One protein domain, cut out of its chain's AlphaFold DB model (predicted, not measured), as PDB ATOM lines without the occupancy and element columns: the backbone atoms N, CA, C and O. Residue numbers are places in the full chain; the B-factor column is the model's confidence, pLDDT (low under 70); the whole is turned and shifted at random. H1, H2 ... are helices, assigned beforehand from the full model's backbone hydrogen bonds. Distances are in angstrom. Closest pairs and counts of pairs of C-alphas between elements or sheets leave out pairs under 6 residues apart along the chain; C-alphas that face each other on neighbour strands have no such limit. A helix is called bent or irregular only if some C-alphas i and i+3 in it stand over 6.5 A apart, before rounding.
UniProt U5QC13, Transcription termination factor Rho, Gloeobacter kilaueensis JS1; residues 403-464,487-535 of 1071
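Overview. This is residues 403 to 464 and 487 to 535 of the 1071 residues of the protein "Transcription termination factor Rho" of Gloeobacter kilaueensis JS1 (UniProt U5QC13). Two long helices, H1 and H3, run side by side in opposite ways, and the shorter H4 folds back on one end of H3. Beyond the other end of this pair the bent helix H2 makes a corner, and its residues 442 to 455 and 457 to 464 stick out as a loose arm. The printed part has 111 residues with five named helices, in the order H1 H2 H3 H4 H5, and no named strand; the class is all helix. It is extended and flat, with a radius of gyration of the C-alphas of 20.3 A and spans of 61 by 33 by 16 A.

Arrangement. H1, residues 403 to 435, touches H3, residues 487 to 515, at a shallow tilt of 13 degrees, opposite ways; their closest C-alphas, of Leu 409 and Glu 510, are 7.0 A apart. H2, residues 438 to 464, was assigned as one helix by its hydrogen bonds but is bent: C-alphas 447 and 450 are 7.1 A apart. Its arms H2a, residues 438 to 447, and H2b, residues 450 to 464, are about perpendicular at 88 degrees. H1 and H2a meet only through their link, and H2b and H3 are apart. H3, with residues 505 to 513 alone, touches H4, residues 518 to 529, in a helical hairpin with a shallow tilt of 21 degrees; the closest C-alphas, of Ala 512 and Ala 520, are 5.9 A apart. H5, residues 532 to 535, is close to H4 but not clearly touching, with the C-alphas of Ser 526 and Pro 532 closest at 6.5 A. Every O i to N i+4 pair is within hydrogen-bond range in H1, H3 and H4, against 3 of 6 in H2a and 10 of 11 in H2b; H5 is too short for such a pair.

Along the chain. H1 begins at C-alpha 403 (24.769, -2.097, -71.474) and is 47.5 A long. H2a is 14.6 A and H2b 21.1 A long. H3 measures 41.9 A, H4 16.1 A and H5 5.0 A, ending at C-alpha 535 (5.630, -18.664, -56.436).

Size, cuts and confidence. The C-alphas farthest apart, of Gln 403 and Thr 447, are 61.8 A apart. Residues 465 to 486 are not printed, and C-alphas 464 and 487 are 15.2 A apart across this cut; the links printed whole are tight. Confidence is under 70 in residues 433 to 464, 487 to 491 and 532 to 535.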
ATOM      1  N   GLN A 403      25.883  -3.045 -71.333       87.19
ATOM      2  CA  GLN A 403      24.769  -2.097 -71.474       87.19
ATOM      3  C   GLN A 403      23.547  -2.508 -70.641       87.19
ATOM      4  O   GLN A 403      22.873  -1.645 -70.086       87.19
ATOM      5  N   LEU A 404      23.277  -3.812 -70.528       86.38
ATOM      6  CA  LEU A 404      22.209  -4.343 -69.681       86.38
ATOM      7  C   LEU A 404      22.515  -4.105 -68.192       86.38
ATOM      8  O   LEU A 404      21.657  -3.599 -67.476       86.38
ATOM      9  N   GLN A 405      23.749  -4.370 -67.751       87.31
ATOM     10  CA  GLN A 405      24.202  -4.102 -66.380       87.31
ATOM     11  C   GLN A 405      24.147  -2.600 -66.044       87.31
ATOM     12  O   GLN A 405      23.686  -2.220 -64.969       87.31
ATOM     13  N   GLN A 406      24.550  -1.728 -66.977       87.56
ATOM     14  CA  GLN A 406      24.426  -0.271 -66.830       87.56
ATOM     15  C   GLN A 406      22.958   0.176 -66.740       87.56
ATOM     16  O   GLN A 406      22.630   1.003 -65.892       87.56
ATOM     17  N   GLN A 407      22.064  -0.399 -67.553       91.19
ATOM     18  CA  GLN A 407      20.625  -0.131 -67.477       91.19
ATOM     19  C   GLN A 407      20.033  -0.570 -66.127       91.19
ATOM     20  O   GLN A 407      19.258   0.172 -65.529       91.19
ATOM     21  N   GLN A 408      20.431  -1.737 -65.618       86.94
ATOM     22  CA  GLN A 408      19.966  -2.279 -64.338       86.94
ATOM     23  C   GLN A 408      20.443  -1.430 -63.150       86.94
ATOM     24  O   GLN A 408      19.642  -1.098 -62.276       86.94
ATOM     25  N   LEU A 409      21.706  -0.988 -63.153       88.50
ATOM     26  CA  LEU A 409      22.217  -0.026 -62.168       88.50
ATOM     27  C   LEU A 409      21.501   1.332 -62.257       88.50
ATOM     28  O   LEU A 409      21.189   1.925 -61.225       88.50
ATOM     29  N   GLN A 410      21.178   1.806 -63.466       91.31
ATOM     30  CA  GLN A 410      20.404   3.038 -63.646       91.31
ATOM     31  C   GLN A 410      18.996   2.910 -63.042       91.31
ATOM     32  O   GLN A 410      18.590   3.785 -62.279       91.31
ATOM     33  N   GLN A 411      18.278   1.817 -63.310       86.88
ATOM     34  CA  GLN A 411      16.952   1.581 -62.728       86.88
ATOM     35  C   GLN A 411      17.005   1.448 -61.199       86.88
ATOM     36  O   GLN A 411      16.160   2.011 -60.505       86.88
ATOM     37  N   LEU A 412      18.024   0.772 -60.654       86.38
ATOM     38  CA  LEU A 412      18.211   0.670 -59.204       86.38
ATOM     39  C   LEU A 412      18.475   2.048 -58.571       86.38
ATOM     40  O   LEU A 412      17.913   2.365 -57.525       86.38
ATOM     41  N   SER A 413      19.268   2.905 -59.227       88.25
ATOM     42  CA  SER A 413      19.505   4.281 -58.766       88.25
ATOM     43  C   SER A 413      18.232   5.144 -58.770       88.25
ATOM     44  O   SER A 413      18.069   5.997 -57.900       88.25
ATOM     45  N   GLN A 414      17.300   4.883 -59.695       88.06
ATOM     46  CA  GLN A 414      15.992   5.547 -59.738       88.06
ATOM     47  C   GLN A 414      15.091   5.081 -58.588       88.06
ATOM     48  O   GLN A 414      14.588   5.925 -57.852       88.06
ATOM     49  N   ALA A 415      14.984   3.769 -58.351       83.62
ATOM     50  CA  ALA A 415      14.215   3.221 -57.230       83.62
ATOM     51  C   ALA A 415      14.716   3.731 -55.861       83.62
ATOM     52  O   ALA A 415      13.915   4.005 -54.968       83.62
ATOM     53  N   ARG A 416      16.034   3.932 -55.698       85.19
ATOM     54  CA  ARG A 416      16.611   4.540 -54.482       85.19
ATOM     55  C   ARG A 416      16.308   6.034 -54.357       85.19
ATOM     56  O   ARG A 416      16.028   6.496 -53.254       85.19
ATOM     57  N   ALA A 417      16.311   6.789 -55.458       85.75
ATOM     58  CA  ALA A 417      15.884   8.190 -55.445       85.75
ATOM     59  C   ALA A 417      14.387   8.327 -55.101       85.75
ATOM     60  O   ALA A 417      14.006   9.212 -54.338       85.75
ATOM     61  N   GLU A 418      13.547   7.421 -55.606       85.88
ATOM     62  CA  GLU A 418      12.123   7.324 -55.261       85.88
ATOM     63  C   GLU A 418      11.928   6.976 -53.773       85.88
ATOM     64  O   GLU A 418      11.172   7.668 -53.091       85.88
ATOM     65  N   LEU A 419      12.675   6.005 -53.231       82.38
ATOM     66  CA  LEU A 419      12.656   5.663 -51.802       82.38
ATOM     67  C   LEU A 419      13.121   6.823 -50.902       82.38
ATOM     68  O   LEU A 419      12.502   7.088 -49.874       82.38
ATOM     69  N   ALA A 420      14.182   7.537 -51.285       84.00
ATOM     70  CA  ALA A 420      14.687   8.687 -50.534       84.00
ATOM     71  C   ALA A 420      13.687   9.857 -50.529       84.00
ATOM     72  O   ALA A 420      13.451  10.461 -49.481       84.00
ATOM     73  N   ASN A 421      13.043  10.133 -51.668       86.12
ATOM     74  CA  ASN A 421      11.955  11.109 -51.755       86.12
ATOM     75  C   ASN A 421      10.740  10.675 -50.918       86.12
ATOM     76  O   ASN A 421      10.126  11.510 -50.259       86.12
ATOM     77  N   TYR A 422      10.401   9.382 -50.906       80.38
ATOM     78  CA  TYR A 422       9.313   8.851 -50.082       80.38
ATOM     79  C   TYR A 422       9.613   8.976 -48.583       80.38
ATOM     80  O   TYR A 422       8.755   9.430 -47.832       80.38
ATOM     81  N   ARG A 423      10.847   8.677 -48.148       84.31
ATOM     82  CA  ARG A 423      11.296   8.918 -46.768       84.31
ATOM     83  C   ARG A 423      11.103  10.383 -46.375       84.31
ATOM     84  O   ARG A 423      10.450  10.654 -45.378       84.31
ATOM     85  N   GLN A 424      11.557  11.321 -47.211       83.69
ATOM     86  CA  GLN A 424      11.351  12.756 -46.975       83.69
ATOM     87  C   GLN A 424       9.867  13.154 -46.919       83.69
ATOM     88  O   GLN A 424       9.513  14.044 -46.152       83.69
ATOM     89  N   GLN A 425       8.986  12.508 -47.693       82.50
ATOM     90  CA  GLN A 425       7.538  12.739 -47.616       82.50
ATOM     91  C   GLN A 425       6.937  12.207 -46.311       82.50
ATOM     92  O   GLN A 425       6.152  12.918 -45.688       82.50
ATOM     93  N   VAL A 426       7.320  11.002 -45.878       78.00
ATOM     94  CA  VAL A 426       6.891  10.409 -44.599       78.00
ATOM     95  C   VAL A 426       7.369  11.270 -43.429       78.00
ATOM     96  O   VAL A 426       6.544  11.721 -42.636       78.00
ATOM     97  N   ASP A 427       8.665  11.587 -43.382       78.06
ATOM     98  CA  ASP A 427       9.265  12.458 -42.369       78.06
ATOM     99  C   ASP A 427       8.564  13.833 -42.345       78.06
ATOM    100  O   ASP A 427       8.249  14.352 -41.275       78.06
ATOM    101  N   ALA A 428       8.247  14.415 -43.509       79.25
ATOM    102  CA  ALA A 428       7.525  15.686 -43.600       79.25
ATOM    103  C   ALA A 428       6.051  15.591 -43.163       79.25
ATOM    104  O   ALA A 428       5.557  16.537 -42.556       79.25
ATOM    105  N   GLN A 429       5.337  14.487 -43.430       75.62
ATOM    106  CA  GLN A 429       3.966  14.303 -42.928       75.62
ATOM    107  C   GLN A 429       3.945  14.122 -41.404       75.62
ATOM    108  O   GLN A 429       3.143  14.784 -40.749       75.62
ATOM    109  N   PHE A 430       4.843  13.313 -40.829       75.56
ATOM    110  CA  PHE A 430       4.963  13.181 -39.370       75.56
ATOM    111  C   PHE A 430       5.301  14.525 -38.715       75.56
ATOM    112  O   PHE A 430       4.580  14.968 -37.822       75.56
ATOM    113  N   ASN A 431       6.314  15.239 -39.219       74.25
ATOM    114  CA  ASN A 431       6.646  16.576 -38.719       74.25
ATOM    115  C   ASN A 431       5.480  17.565 -38.871       74.25
ATOM    116  O   ASN A 431       5.291  18.403 -37.992       74.25
ATOM    117  N   LYS A 432       4.671  17.472 -39.933       75.88
ATOM    118  CA  LYS A 432       3.492  18.330 -40.092       75.88
ATOM    119  C   LYS A 432       2.421  18.038 -39.035       75.88
ATOM    120  O   LYS A 432       1.951  18.967 -38.387       75.88
ATOM    121  N   ILE A 433       2.074  16.765 -38.839       64.75
ATOM    122  CA  ILE A 433       1.067  16.330 -37.856       64.75
ATOM    123  C   ILE A 433       1.482  16.752 -36.437       64.75
ATOM    124  O   ILE A 433       0.656  17.248 -35.675       64.75
ATOM    125  N   VAL A 434       2.771  16.614 -36.105       66.38
ATOM    126  CA  VAL A 434       3.322  16.998 -34.796       66.38
ATOM    127  C   VAL A 434       3.339  18.519 -34.585       66.38
ATOM    128  O   VAL A 434       2.995  18.976 -33.499       66.38
ATOM    129  N   ASN A 435       3.729  19.316 -35.590       69.25
ATOM    130  CA  ASN A 435       3.987  20.753 -35.397       69.25
ATOM    131  C   ASN A 435       2.825  21.689 -35.787       69.25
ATOM    132  O   ASN A 435       2.709  22.762 -35.198       69.25
ATOM    133  N   GLU A 436       1.980  21.338 -36.764       60.19
ATOM    134  CA  GLU A 436       0.862  22.196 -37.205       60.19
ATOM    135  C   GLU A 436      -0.466  21.807 -36.536       60.19
ATOM    136  O   GLU A 436      -1.148  22.661 -35.961       60.19
ATOM    137  N   ASP A 437      -0.829  20.520 -36.568       48.97
ATOM    138  CA  ASP A 437      -2.147  20.054 -36.114       48.97
ATOM    139  C   ASP A 437      -2.263  19.924 -34.581       48.97
ATOM    140  O   ASP A 437      -3.379  19.897 -34.056       48.97
ATOM    141  N   GLY A 438      -1.144  19.926 -33.841       48.44
ATOM    142  CA  GLY A 438      -1.103  19.790 -32.375       48.44
ATOM    143  C   GLY A 438      -2.066  20.723 -31.627       48.44
ATOM    144  O   GLY A 438      -2.841  20.276 -30.791       48.44
ATOM    145  N   THR A 439      -2.148  22.003 -32.011       47.09
ATOM    146  CA  THR A 439      -3.029  22.989 -31.337       47.09
ATOM    147  C   THR A 439      -4.538  22.761 -31.544       47.09
ATOM    148  O   THR A 439      -5.368  23.393 -30.869       47.09
ATOM    149  N   VAL A 440      -4.902  21.885 -32.486       40.06
ATOM    150  CA  VAL A 440      -6.268  21.412 -32.754       40.06
ATOM    151  C   VAL A 440      -6.467  20.024 -32.145       40.06
ATOM    152  O   VAL A 440      -7.509  19.780 -31.536       40.06
ATOM    153  N   LEU A 441      -5.458  19.152 -32.244       42.09
ATOM    154  CA  LEU A 441      -5.430  17.838 -31.609       42.09
ATOM    155  C   LEU A 441      -5.546  17.937 -30.088       42.09
ATOM    156  O   LEU A 441      -6.423  17.276 -29.557       42.09
ATOM    157  N   ASP A 442      -4.805  18.809 -29.400       46.59
ATOM    158  CA  ASP A 442      -4.913  19.004 -27.942       46.59
ATOM    159  C   ASP A 442      -6.356  19.333 -27.517       46.59
ATOM    160  O   ASP A 442      -6.912  18.739 -26.595       46.59
ATOM    161  N   ARG A 443      -7.024  20.225 -28.263       45.41
ATOM    162  CA  ARG A 443      -8.422  20.625 -28.009       45.41
ATOM    163  C   ARG A 443      -9.456  19.566 -28.389       45.41
ATOM    164  O   ARG A 443     -10.592  19.644 -27.927       45.41
ATOM    165  N   ALA A 444      -9.092  18.612 -29.240       38.66
ATOM    166  CA  ALA A 444      -9.922  17.463 -29.579       38.66
ATOM    167  C   ALA A 444      -9.635  16.257 -28.667       38.66
ATOM    168  O   ALA A 444     -10.539  15.463 -28.425       38.66
ATOM    169  N   ALA A 445      -8.415  16.122 -28.143       48.62
ATOM    170  CA  ALA A 445      -7.927  14.963 -27.405       48.62
ATOM    171  C   ALA A 445      -8.636  14.799 -26.059       48.62
ATOM    172  O   ALA A 445      -9.109  13.704 -25.773       48.62
ATOM    173  N   ASP A 446      -8.828  15.873 -25.290       46.78
ATOM    174  CA  ASP A 446      -9.514  15.807 -23.987       46.78
ATOM    175  C   ASP A 446     -10.954  15.262 -24.075       46.78
ATOM    176  O   ASP A 446     -11.473  14.700 -23.113       46.78
ATOM    177  N   THR A 447     -11.608  15.389 -25.237       41.03
ATOM    178  CA  THR A 447     -12.940  14.802 -25.498       41.03
ATOM    179  C   THR A 447     -12.864  13.505 -26.312       41.03
ATOM    180  O   THR A 447     -13.686  12.608 -26.141       41.03
ATOM    181  N   GLY A 448     -11.890  13.396 -27.215       35.31
ATOM    182  CA  GLY A 448     -11.746  12.292 -28.156       35.31
ATOM    183  C   GLY A 448     -11.033  11.071 -27.582       35.31
ATOM    184  O   GLY A 448     -11.374   9.960 -27.973       35.31
ATOM    185  N   LYS A 449     -10.090  11.239 -26.646       46.91
ATOM    186  CA  LYS A 449      -9.172  10.189 -26.171       46.91
ATOM    187  C   LYS A 449      -9.902   8.929 -25.697       46.91
ATOM    188  O   LYS A 449      -9.665   7.865 -26.252       46.91
ATOM    189  N   ALA A 450     -10.893   9.058 -24.814       44.41
ATOM    190  CA  ALA A 450     -11.671   7.917 -24.307       44.41
ATOM    191  C   ALA A 450     -12.520   7.185 -25.379       44.41
ATOM    192  O   ALA A 450     -12.900   6.023 -25.196       44.41
ATOM    193  N   VAL A 451     -12.833   7.849 -26.499       39.91
ATOM    194  CA  VAL A 451     -13.525   7.253 -27.658       39.91
ATOM    195  C   VAL A 451     -12.514   6.637 -28.627       39.91
ATOM    196  O   VAL A 451     -12.743   5.548 -29.155       39.91
ATOM    197  N   LEU A 452     -11.381   7.310 -28.835       43.12
ATOM    198  CA  LEU A 452     -10.311   6.884 -29.725       43.12
ATOM    199  C   LEU A 452      -9.594   5.649 -29.172       43.12
ATOM    200  O   LEU A 452      -9.411   4.707 -29.922       43.12
ATOM    201  N   GLU A 453      -9.286   5.597 -27.875       46.75
ATOM    202  CA  GLU A 453      -8.689   4.431 -27.205       46.75
ATOM    203  C   GLU A 453      -9.581   3.187 -27.352       46.75
ATOM    204  O   GLU A 453      -9.114   2.146 -27.804       46.75
ATOM    205  N   ASN A 454     -10.890   3.301 -27.091       43.94
ATOM    206  CA  ASN A 454     -11.834   2.199 -27.321       43.94
ATOM    207  C   ASN A 454     -11.889   1.767 -28.798       43.94
ATOM    208  O   ASN A 454     -11.926   0.573 -29.094       43.94
ATOM    209  N   THR A 455     -11.896   2.726 -29.727       39.53
ATOM    210  CA  THR A 455     -12.002   2.441 -31.168       39.53
ATOM    211  C   THR A 455     -10.714   1.821 -31.714       39.53
ATOM    212  O   THR A 455     -10.777   0.846 -32.456       39.53
ATOM    213  N   VAL A 456      -9.547   2.339 -31.319       44.34
ATOM    214  CA  VAL A 456      -8.225   1.831 -31.709       44.34
ATOM    215  C   VAL A 456      -8.003   0.436 -31.141       44.34
ATOM    216  O   VAL A 456      -7.607  -0.437 -31.903       44.34
ATOM    217  N   ASN A 457      -8.342   0.186 -29.871       46.88
ATOM    218  CA  ASN A 457      -8.257  -1.156 -29.290       46.88
ATOM    219  C   ASN A 457      -9.179  -2.139 -30.033       46.88
ATOM    220  O   ASN A 457      -8.721  -3.184 -30.475       46.88
ATOM    221  N   THR A 458     -10.436  -1.757 -30.300       43.53
ATOM    222  CA  THR A 458     -11.377  -2.600 -31.069       43.53
ATOM    223  C   THR A 458     -10.861  -2.911 -32.484       43.53
ATOM    224  O   THR A 458     -11.037  -4.022 -32.980       43.53
ATOM    225  N   VAL A 459     -10.215  -1.950 -33.154       39.03
ATOM    226  CA  VAL A 459      -9.625  -2.154 -34.491       39.03
ATOM    227  C   VAL A 459      -8.338  -2.985 -34.422       39.03
ATOM    228  O   VAL A 459      -8.115  -3.804 -35.311       39.03
ATOM    229  N   ALA A 460      -7.520  -2.823 -33.380       43.38
ATOM    230  CA  ALA A 460      -6.321  -3.625 -33.147       43.38
ATOM    231  C   ALA A 460      -6.671  -5.094 -32.861       43.38
ATOM    232  O   ALA A 460      -6.086  -5.975 -33.486       43.38
ATOM    233  N   ASP A 461      -7.677  -5.353 -32.021       45.06
ATOM    234  CA  ASP A 461      -8.189  -6.699 -31.736       45.06
ATOM    235  C   ASP A 461      -8.690  -7.380 -33.023       45.06
ATOM    236  O   ASP A 461      -8.276  -8.491 -33.351       45.06
ATOM    237  N   VAL A 462      -9.520  -6.686 -33.816       41.59
ATOM    238  CA  VAL A 462     -10.048  -7.210 -35.093       41.59
ATOM    239  C   VAL A 462      -8.939  -7.434 -36.128       41.59
ATOM    240  O   VAL A 462      -8.977  -8.426 -36.859       41.59
ATOM    241  N   ALA A 463      -7.933  -6.556 -36.195       40.12
ATOM    242  CA  ALA A 463      -6.779  -6.734 -37.076       40.12
ATOM    243  C   ALA A 463      -5.879  -7.899 -36.626       40.12
ATOM    244  O   ALA A 463      -5.401  -8.660 -37.467       40.12
ATOM    245  N   GLY A 464      -5.688  -8.073 -35.315       47.09
ATOM    246  CA  GLY A 464      -4.943  -9.179 -34.719       47.09
ATOM    247  C   GLY A 464      -5.623 -10.527 -34.951       47.09
ATOM    248  O   GLY A 464      -4.974 -11.468 -35.403       47.09
ATOM    249  N   SER A 487       1.587   4.783 -29.299       59.78
ATOM    250  CA  SER A 487       1.393   4.044 -30.552       59.78
ATOM    251  C   SER A 487       1.819   4.817 -31.805       59.78
ATOM    252  O   SER A 487       2.215   4.204 -32.795       59.78
ATOM    253  N   SER A 488       1.823   6.152 -31.762       55.25
ATOM    254  CA  SER A 488       2.418   7.008 -32.797       55.25
ATOM    255  C   SER A 488       3.938   6.835 -32.880       55.25
ATOM    256  O   SER A 488       4.465   6.564 -33.959       55.25
ATOM    257  N   SER A 489       4.633   6.932 -31.746       65.00
ATOM    258  CA  SER A 489       6.089   6.786 -31.624       65.00
ATOM    259  C   SER A 489       6.549   5.373 -31.994       65.00
ATOM    260  O   SER A 489       7.537   5.207 -32.713       65.00
ATOM    261  N   ALA A 490       5.801   4.349 -31.570       69.00
ATOM    262  CA  ALA A 490       6.057   2.957 -31.938       69.00
ATOM    263  C   ALA A 490       5.914   2.726 -33.456       69.00
ATOM    264  O   ALA A 490       6.770   2.084 -34.074       69.00
ATOM    265  N   VAL A 491       4.875   3.293 -34.085       69.94
ATOM    266  CA  VAL A 491       4.658   3.214 -35.540       69.94
ATOM    267  C   VAL A 491       5.708   4.005 -36.325       69.94
ATOM    268  O   VAL A 491       6.180   3.505 -37.348       69.94
ATOM    269  N   GLU A 492       6.135   5.186 -35.863       79.94
ATOM    270  CA  GLU A 492       7.238   5.932 -36.488       79.94
ATOM    271  C   GLU A 492       8.537   5.110 -36.439       79.94
ATOM    272  O   GLU A 492       9.151   4.856 -37.481       79.94
ATOM    273  N   ALA A 493       8.916   4.615 -35.255       74.75
ATOM    274  CA  ALA A 493      10.130   3.828 -35.059       74.75
ATOM    275  C   ALA A 493      10.141   2.554 -35.921       74.75
ATOM    276  O   ALA A 493      11.128   2.282 -36.610       74.75
ATOM    277  N   GLN A 494       9.030   1.809 -35.958       77.69
ATOM    278  CA  GLN A 494       8.905   0.609 -36.787       77.69
ATOM    279  C   GLN A 494       8.927   0.939 -38.293       77.69
ATOM    280  O   GLN A 494       9.505   0.190 -39.084       77.69
ATOM    281  N   THR A 495       8.340   2.065 -38.711       77.69
ATOM    282  CA  THR A 495       8.356   2.520 -40.114       77.69
ATOM    283  C   THR A 495       9.771   2.899 -40.550       77.69
ATOM    284  O   THR A 495      10.244   2.448 -41.594       77.69
ATOM    285  N   LYS A 496      10.484   3.659 -39.715       79.75
ATOM    286  CA  LYS A 496      11.885   4.051 -39.913       79.75
ATOM    287  C   LYS A 496      12.805   2.830 -39.997       79.75
ATOM    288  O   LYS A 496      13.531   2.690 -40.976       79.75
ATOM    289  N   GLN A 497      12.678   1.890 -39.056       84.50
ATOM    290  CA  GLN A 497      13.418   0.624 -39.058       84.50
ATOM    291  C   GLN A 497      13.194  -0.177 -40.353       84.50
ATOM    292  O   GLN A 497      14.155  -0.679 -40.937       84.50
ATOM    293  N   LYS A 498      11.947  -0.273 -40.835       79.69
ATOM    294  CA  LYS A 498      11.613  -0.958 -42.097       79.69
ATOM    295  C   LYS A 498      12.210  -0.253 -43.323       79.69
ATOM    296  O   LYS A 498      12.690  -0.934 -44.227       79.69
ATOM    297  N   LEU A 499      12.234   1.084 -43.352       80.31
ATOM    298  CA  LEU A 499      12.876   1.860 -44.425       80.31
ATOM    299  C   LEU A 499      14.407   1.691 -44.430       80.31
ATOM    300  O   LEU A 499      14.993   1.507 -45.497       80.31
ATOM    301  N   ASP A 500      15.047   1.692 -43.258       84.12
ATOM    302  CA  ASP A 500      16.497   1.489 -43.124       84.12
ATOM    303  C   ASP A 500      16.915   0.048 -43.491       84.12
ATOM    304  O   ASP A 500      17.905  -0.156 -44.198       84.12
ATOM    305  N   GLN A 501      16.116  -0.962 -43.120       83.38
ATOM    306  CA  GLN A 501      16.288  -2.344 -43.597       83.38
ATOM    307  C   GLN A 501      16.153  -2.458 -45.123       83.38
ATOM    308  O   GLN A 501      16.890  -3.222 -45.754       83.38
ATOM    309  N   LEU A 502      15.226  -1.705 -45.728       83.62
ATOM    310  CA  LEU A 502      15.024  -1.718 -47.174       83.62
ATOM    311  C   LEU A 502      16.237  -1.131 -47.909       83.62
ATOM    312  O   LEU A 502      16.724  -1.762 -48.847       83.62
ATOM    313  N   ASP A 503      16.785   0.012 -47.466       85.56
ATOM    314  CA  ASP A 503      18.003   0.554 -48.089       85.56
ATOM    315  C   ASP A 503      19.232  -0.342 -47.861       85.56
ATOM    316  O   ASP A 503      20.042  -0.498 -48.774       85.56
ATOM    317  N   SER A 504      19.352  -1.034 -46.719       88.81
ATOM    318  CA  SER A 504      20.397  -2.059 -46.540       88.81
ATOM    319  C   SER A 504      20.316  -3.142 -47.625       88.81
ATOM    320  O   SER A 504      21.309  -3.416 -48.302       88.81
ATOM    321  N   LYS A 505      19.117  -3.684 -47.892       88.19
ATOM    322  CA  LYS A 505      18.909  -4.653 -48.984       88.19
ATOM    323  C   LYS A 505      19.176  -4.051 -50.372       88.19
ATOM    324  O   LYS A 505      19.697  -4.753 -51.239       88.19
ATOM    325  N   PHE A 506      18.909  -2.759 -50.589       88.56
ATOM    326  CA  PHE A 506      19.320  -2.057 -51.814       88.56
ATOM    327  C   PHE A 506      20.848  -1.912 -51.946       88.56
ATOM    328  O   PHE A 506      21.361  -2.069 -53.055       88.56
ATOM    329  N   ASN A 507      21.589  -1.658 -50.859       89.25
ATOM    330  CA  ASN A 507      23.060  -1.621 -50.866       89.25
ATOM    331  C   ASN A 507      23.657  -2.991 -51.221       89.25
ATOM    332  O   ASN A 507      24.567  -3.081 -52.054       89.25
ATOM    333  N   GLU A 508      23.128  -4.066 -50.632       90.38
ATOM    334  CA  GLU A 508      23.530  -5.437 -50.960       90.38
ATOM    335  C   GLU A 508      23.212  -5.783 -52.422       90.38
ATOM    336  O   GLU A 508      24.067  -6.326 -53.126       90.38
ATOM    337  N   LEU A 509      22.024  -5.412 -52.918       89.69
ATOM    338  CA  LEU A 509      21.611  -5.684 -54.298       89.69
ATOM    339  C   LEU A 509      22.439  -4.886 -55.312       89.69
ATOM    340  O   LEU A 509      22.866  -5.444 -56.321       89.69
ATOM    341  N   GLU A 510      22.738  -3.614 -55.039       90.12
ATOM    342  CA  GLU A 510      23.630  -2.818 -55.887       90.12
ATOM    343  C   GLU A 510      25.037  -3.428 -55.938       90.12
ATOM    344  O   GLU A 510      25.632  -3.537 -57.012       90.12
ATOM    345  N   THR A 511      25.556  -3.871 -54.792       91.38
ATOM    346  CA  THR A 511      26.869  -4.520 -54.686       91.38
ATOM    347  C   THR A 511      26.900  -5.836 -55.465       91.38
ATOM    348  O   THR A 511      27.827  -6.075 -56.243       91.38
ATOM    349  N   ALA A 512      25.857  -6.659 -55.347       91.81
ATOM    350  CA  ALA A 512      25.732  -7.905 -56.094       91.81
ATOM    351  C   ALA A 512      25.612  -7.670 -57.615       91.81
ATOM    352  O   ALA A 512      26.255  -8.376 -58.393       91.81
ATOM    353  N   ILE A 513      24.876  -6.638 -58.055       87.38
ATOM    354  CA  ILE A 513      24.769  -6.253 -59.474       87.38
ATOM    355  C   ILE A 513      26.101  -5.707 -60.010       87.38
ATOM    356  O   ILE A 513      26.502  -6.087 -61.111       87.38
ATOM    357  N   LYS A 514      26.829  -4.876 -59.248       89.12
ATOM    358  CA  LYS A 514      28.182  -4.400 -59.611       89.12
ATOM    359  C   LYS A 514      29.166  -5.564 -59.777       89.12
ATOM    360  O   LYS A 514      29.912  -5.595 -60.752       89.12
ATOM    361  N   ASN A 515      29.118  -6.540 -58.869       90.38
ATOM    362  CA  ASN A 515      30.006  -7.706 -58.866       90.38
ATOM    363  C   ASN A 515      29.584  -8.817 -59.851       90.38
ATOM    364  O   ASN A 515      30.369  -9.726 -60.118       90.38
ATOM    365  N   GLY A 516      28.359  -8.773 -60.389       91.19
ATOM    366  CA  GLY A 516      27.795  -9.840 -61.225       91.19
ATOM    367  C   GLY A 516      27.427 -11.115 -60.451       91.19
ATOM    368  O   GLY A 516      27.326 -12.193 -61.048       91.19
ATOM    369  N   ASP A 517      27.236 -11.017 -59.131       93.94
ATOM    370  CA  ASP A 517      26.936 -12.151 -58.253       93.94
ATOM    371  C   ASP A 517      25.459 -12.554 -58.342       93.94
ATOM    372  O   ASP A 517      24.601 -12.161 -57.547       93.94
ATOM    373  N   ASN A 518      25.170 -13.379 -59.347       87.69
ATOM    374  CA  ASN A 518      23.842 -13.927 -59.600       87.69
ATOM    375  C   ASN A 518      23.277 -14.741 -58.419       87.69
ATOM    376  O   ASN A 518      22.059 -14.881 -58.330       87.69
ATOM    377  N   THR A 519      24.118 -15.259 -57.516       86.88
ATOM    378  CA  THR A 519      23.674 -16.012 -56.334       86.88
ATOM    379  C   THR A 519      23.215 -15.056 -55.237       86.88
ATOM    380  O   THR A 519      22.123 -15.232 -54.698       86.88
ATOM    381  N   ALA A 520      23.980 -13.996 -54.958       88.75
ATOM    382  CA  ALA A 520      23.551 -12.937 -54.044       88.75
ATOM    383  C   ALA A 520      22.290 -12.212 -54.556       88.75
ATOM    384  O   ALA A 520      21.370 -11.978 -53.779       88.75
ATOM    385  N   ILE A 521      22.192 -11.951 -55.866       89.56
ATOM    386  CA  ILE A 521      20.978 -11.409 -56.506       89.56
ATOM    387  C   ILE A 521      19.766 -12.331 -56.282       89.56
ATOM    388  O   ILE A 521      18.688 -11.850 -55.938       89.56
ATOM    389  N   GLN A 522      19.920 -13.651 -56.446       84.19
ATOM    390  CA  GLN A 522      18.827 -14.609 -56.220       84.19
ATOM    391  C   GLN A 522      18.426 -14.701 -54.742       84.19
ATOM    392  O   GLN A 522      17.228 -14.691 -54.455       84.19
ATOM    393  N   ARG A 523      19.399 -14.710 -53.814       92.81
ATOM    394  CA  ARG A 523      19.146 -14.637 -52.364       92.81
ATOM    395  C   ARG A 523      18.317 -13.400 -52.025       92.81
ATOM    396  O   ARG A 523      17.222 -13.535 -51.489       92.81
ATOM    397  N   LEU A 524      18.796 -12.214 -52.395       90.12
ATOM    398  CA  LEU A 524      18.139 -10.943 -52.083       90.12
ATOM    399  C   LEU A 524      16.742 -10.842 -52.704       90.12
ATOM    400  O   LEU A 524      15.822 -10.353 -52.059       90.12
ATOM    401  N   ASN A 525      16.546 -11.376 -53.914       83.62
ATOM    402  CA  ASN A 525      15.218 -11.486 -54.509       83.62
ATOM    403  C   ASN A 525      14.286 -12.379 -53.665       83.62
ATOM    404  O   ASN A 525      13.152 -11.992 -53.398       83.62
ATOM    405  N   SER A 526      14.763 -13.535 -53.183       83.25
ATOM    406  CA  SER A 526      13.973 -14.396 -52.286       83.25
ATOM    407  C   SER A 526      13.738 -13.797 -50.891       83.25
ATOM    408  O   SER A 526      12.705 -14.053 -50.283       83.25
ATOM    409  N   GLU A 527      14.636 -12.936 -50.405       85.56
ATOM    410  CA  GLU A 527      14.489 -12.199 -49.140       85.56
ATOM    411  C   GLU A 527      13.629 -10.927 -49.252       85.56
ATOM    412  O   GLU A 527      13.338 -10.296 -48.231       85.56
ATOM    413  N   LEU A 528      13.252 -10.518 -50.466       81.69
ATOM    414  CA  LEU A 528      12.332  -9.405 -50.730       81.69
ATOM    415  C   LEU A 528      10.935  -9.892 -51.152       81.69
ATOM    416  O   LEU A 528       9.951  -9.246 -50.803       81.69
ATOM    417  N   TYR A 529      10.839 -11.030 -51.853       76.00
ATOM    418  CA  TYR A 529       9.590 -11.523 -52.463       76.00
ATOM    419  C   TYR A 529       9.169 -12.937 -52.038       76.00
ATOM    420  O   TYR A 529       8.113 -13.418 -52.453       76.00
ATOM    421  N   GLY A 530       9.963 -13.622 -51.214       73.50
ATOM    422  CA  GLY A 530       9.828 -15.063 -51.001       73.50
ATOM    423  C   GLY A 530      10.404 -15.871 -52.169       73.50
ATOM    424  O   GLY A 530      10.792 -15.330 -53.205       73.50
ATOM    425  N   ASP A 531      10.495 -17.188 -51.998       78.56
ATOM    426  CA  ASP A 531      11.120 -18.089 -52.971       78.56
ATOM    427  C   ASP A 531      10.393 -18.067 -54.339       78.56
ATOM    428  O   ASP A 531       9.236 -18.501 -54.435       78.56
ATOM    429  N   PRO A 532      11.057 -17.635 -55.434       60.75
ATOM    430  CA  PRO A 532      10.460 -17.630 -56.768       60.75
ATOM    431  C   PRO A 532      10.072 -19.025 -57.267       60.75
ATOM    432  O   PRO A 532       9.179 -19.137 -58.106       60.75
ATOM    433  N   GLN A 533      10.703 -20.096 -56.767       63.66
ATOM    434  CA  GLN A 533      10.294 -21.463 -57.090       63.66
ATOM    435  C   GLN A 533       8.975 -21.831 -56.410       63.66
ATOM    436  O   GLN A 533       8.168 -22.518 -57.027       63.66
ATOM    437  N   GLN A 534       8.698 -21.325 -55.204       62.69
ATOM    438  CA  GLN A 534       7.403 -21.508 -54.540       62.69
ATOM    439  C   GLN A 534       6.303 -20.693 -55.225       62.69
ATOM    440  O   GLN A 534       5.225 -21.231 -55.470       62.69
ATOM    441  N   GLN A 535       6.580 -19.449 -55.634       58.03
ATOM    442  CA  GLN A 535       5.630 -18.664 -56.436       58.03
ATOM    443  C   GLN A 535       5.332 -19.337 -57.791       58.03
ATOM    444  O   GLN A 535       4.170 -19.498 -58.170       58.03
TER     445      GLN A 535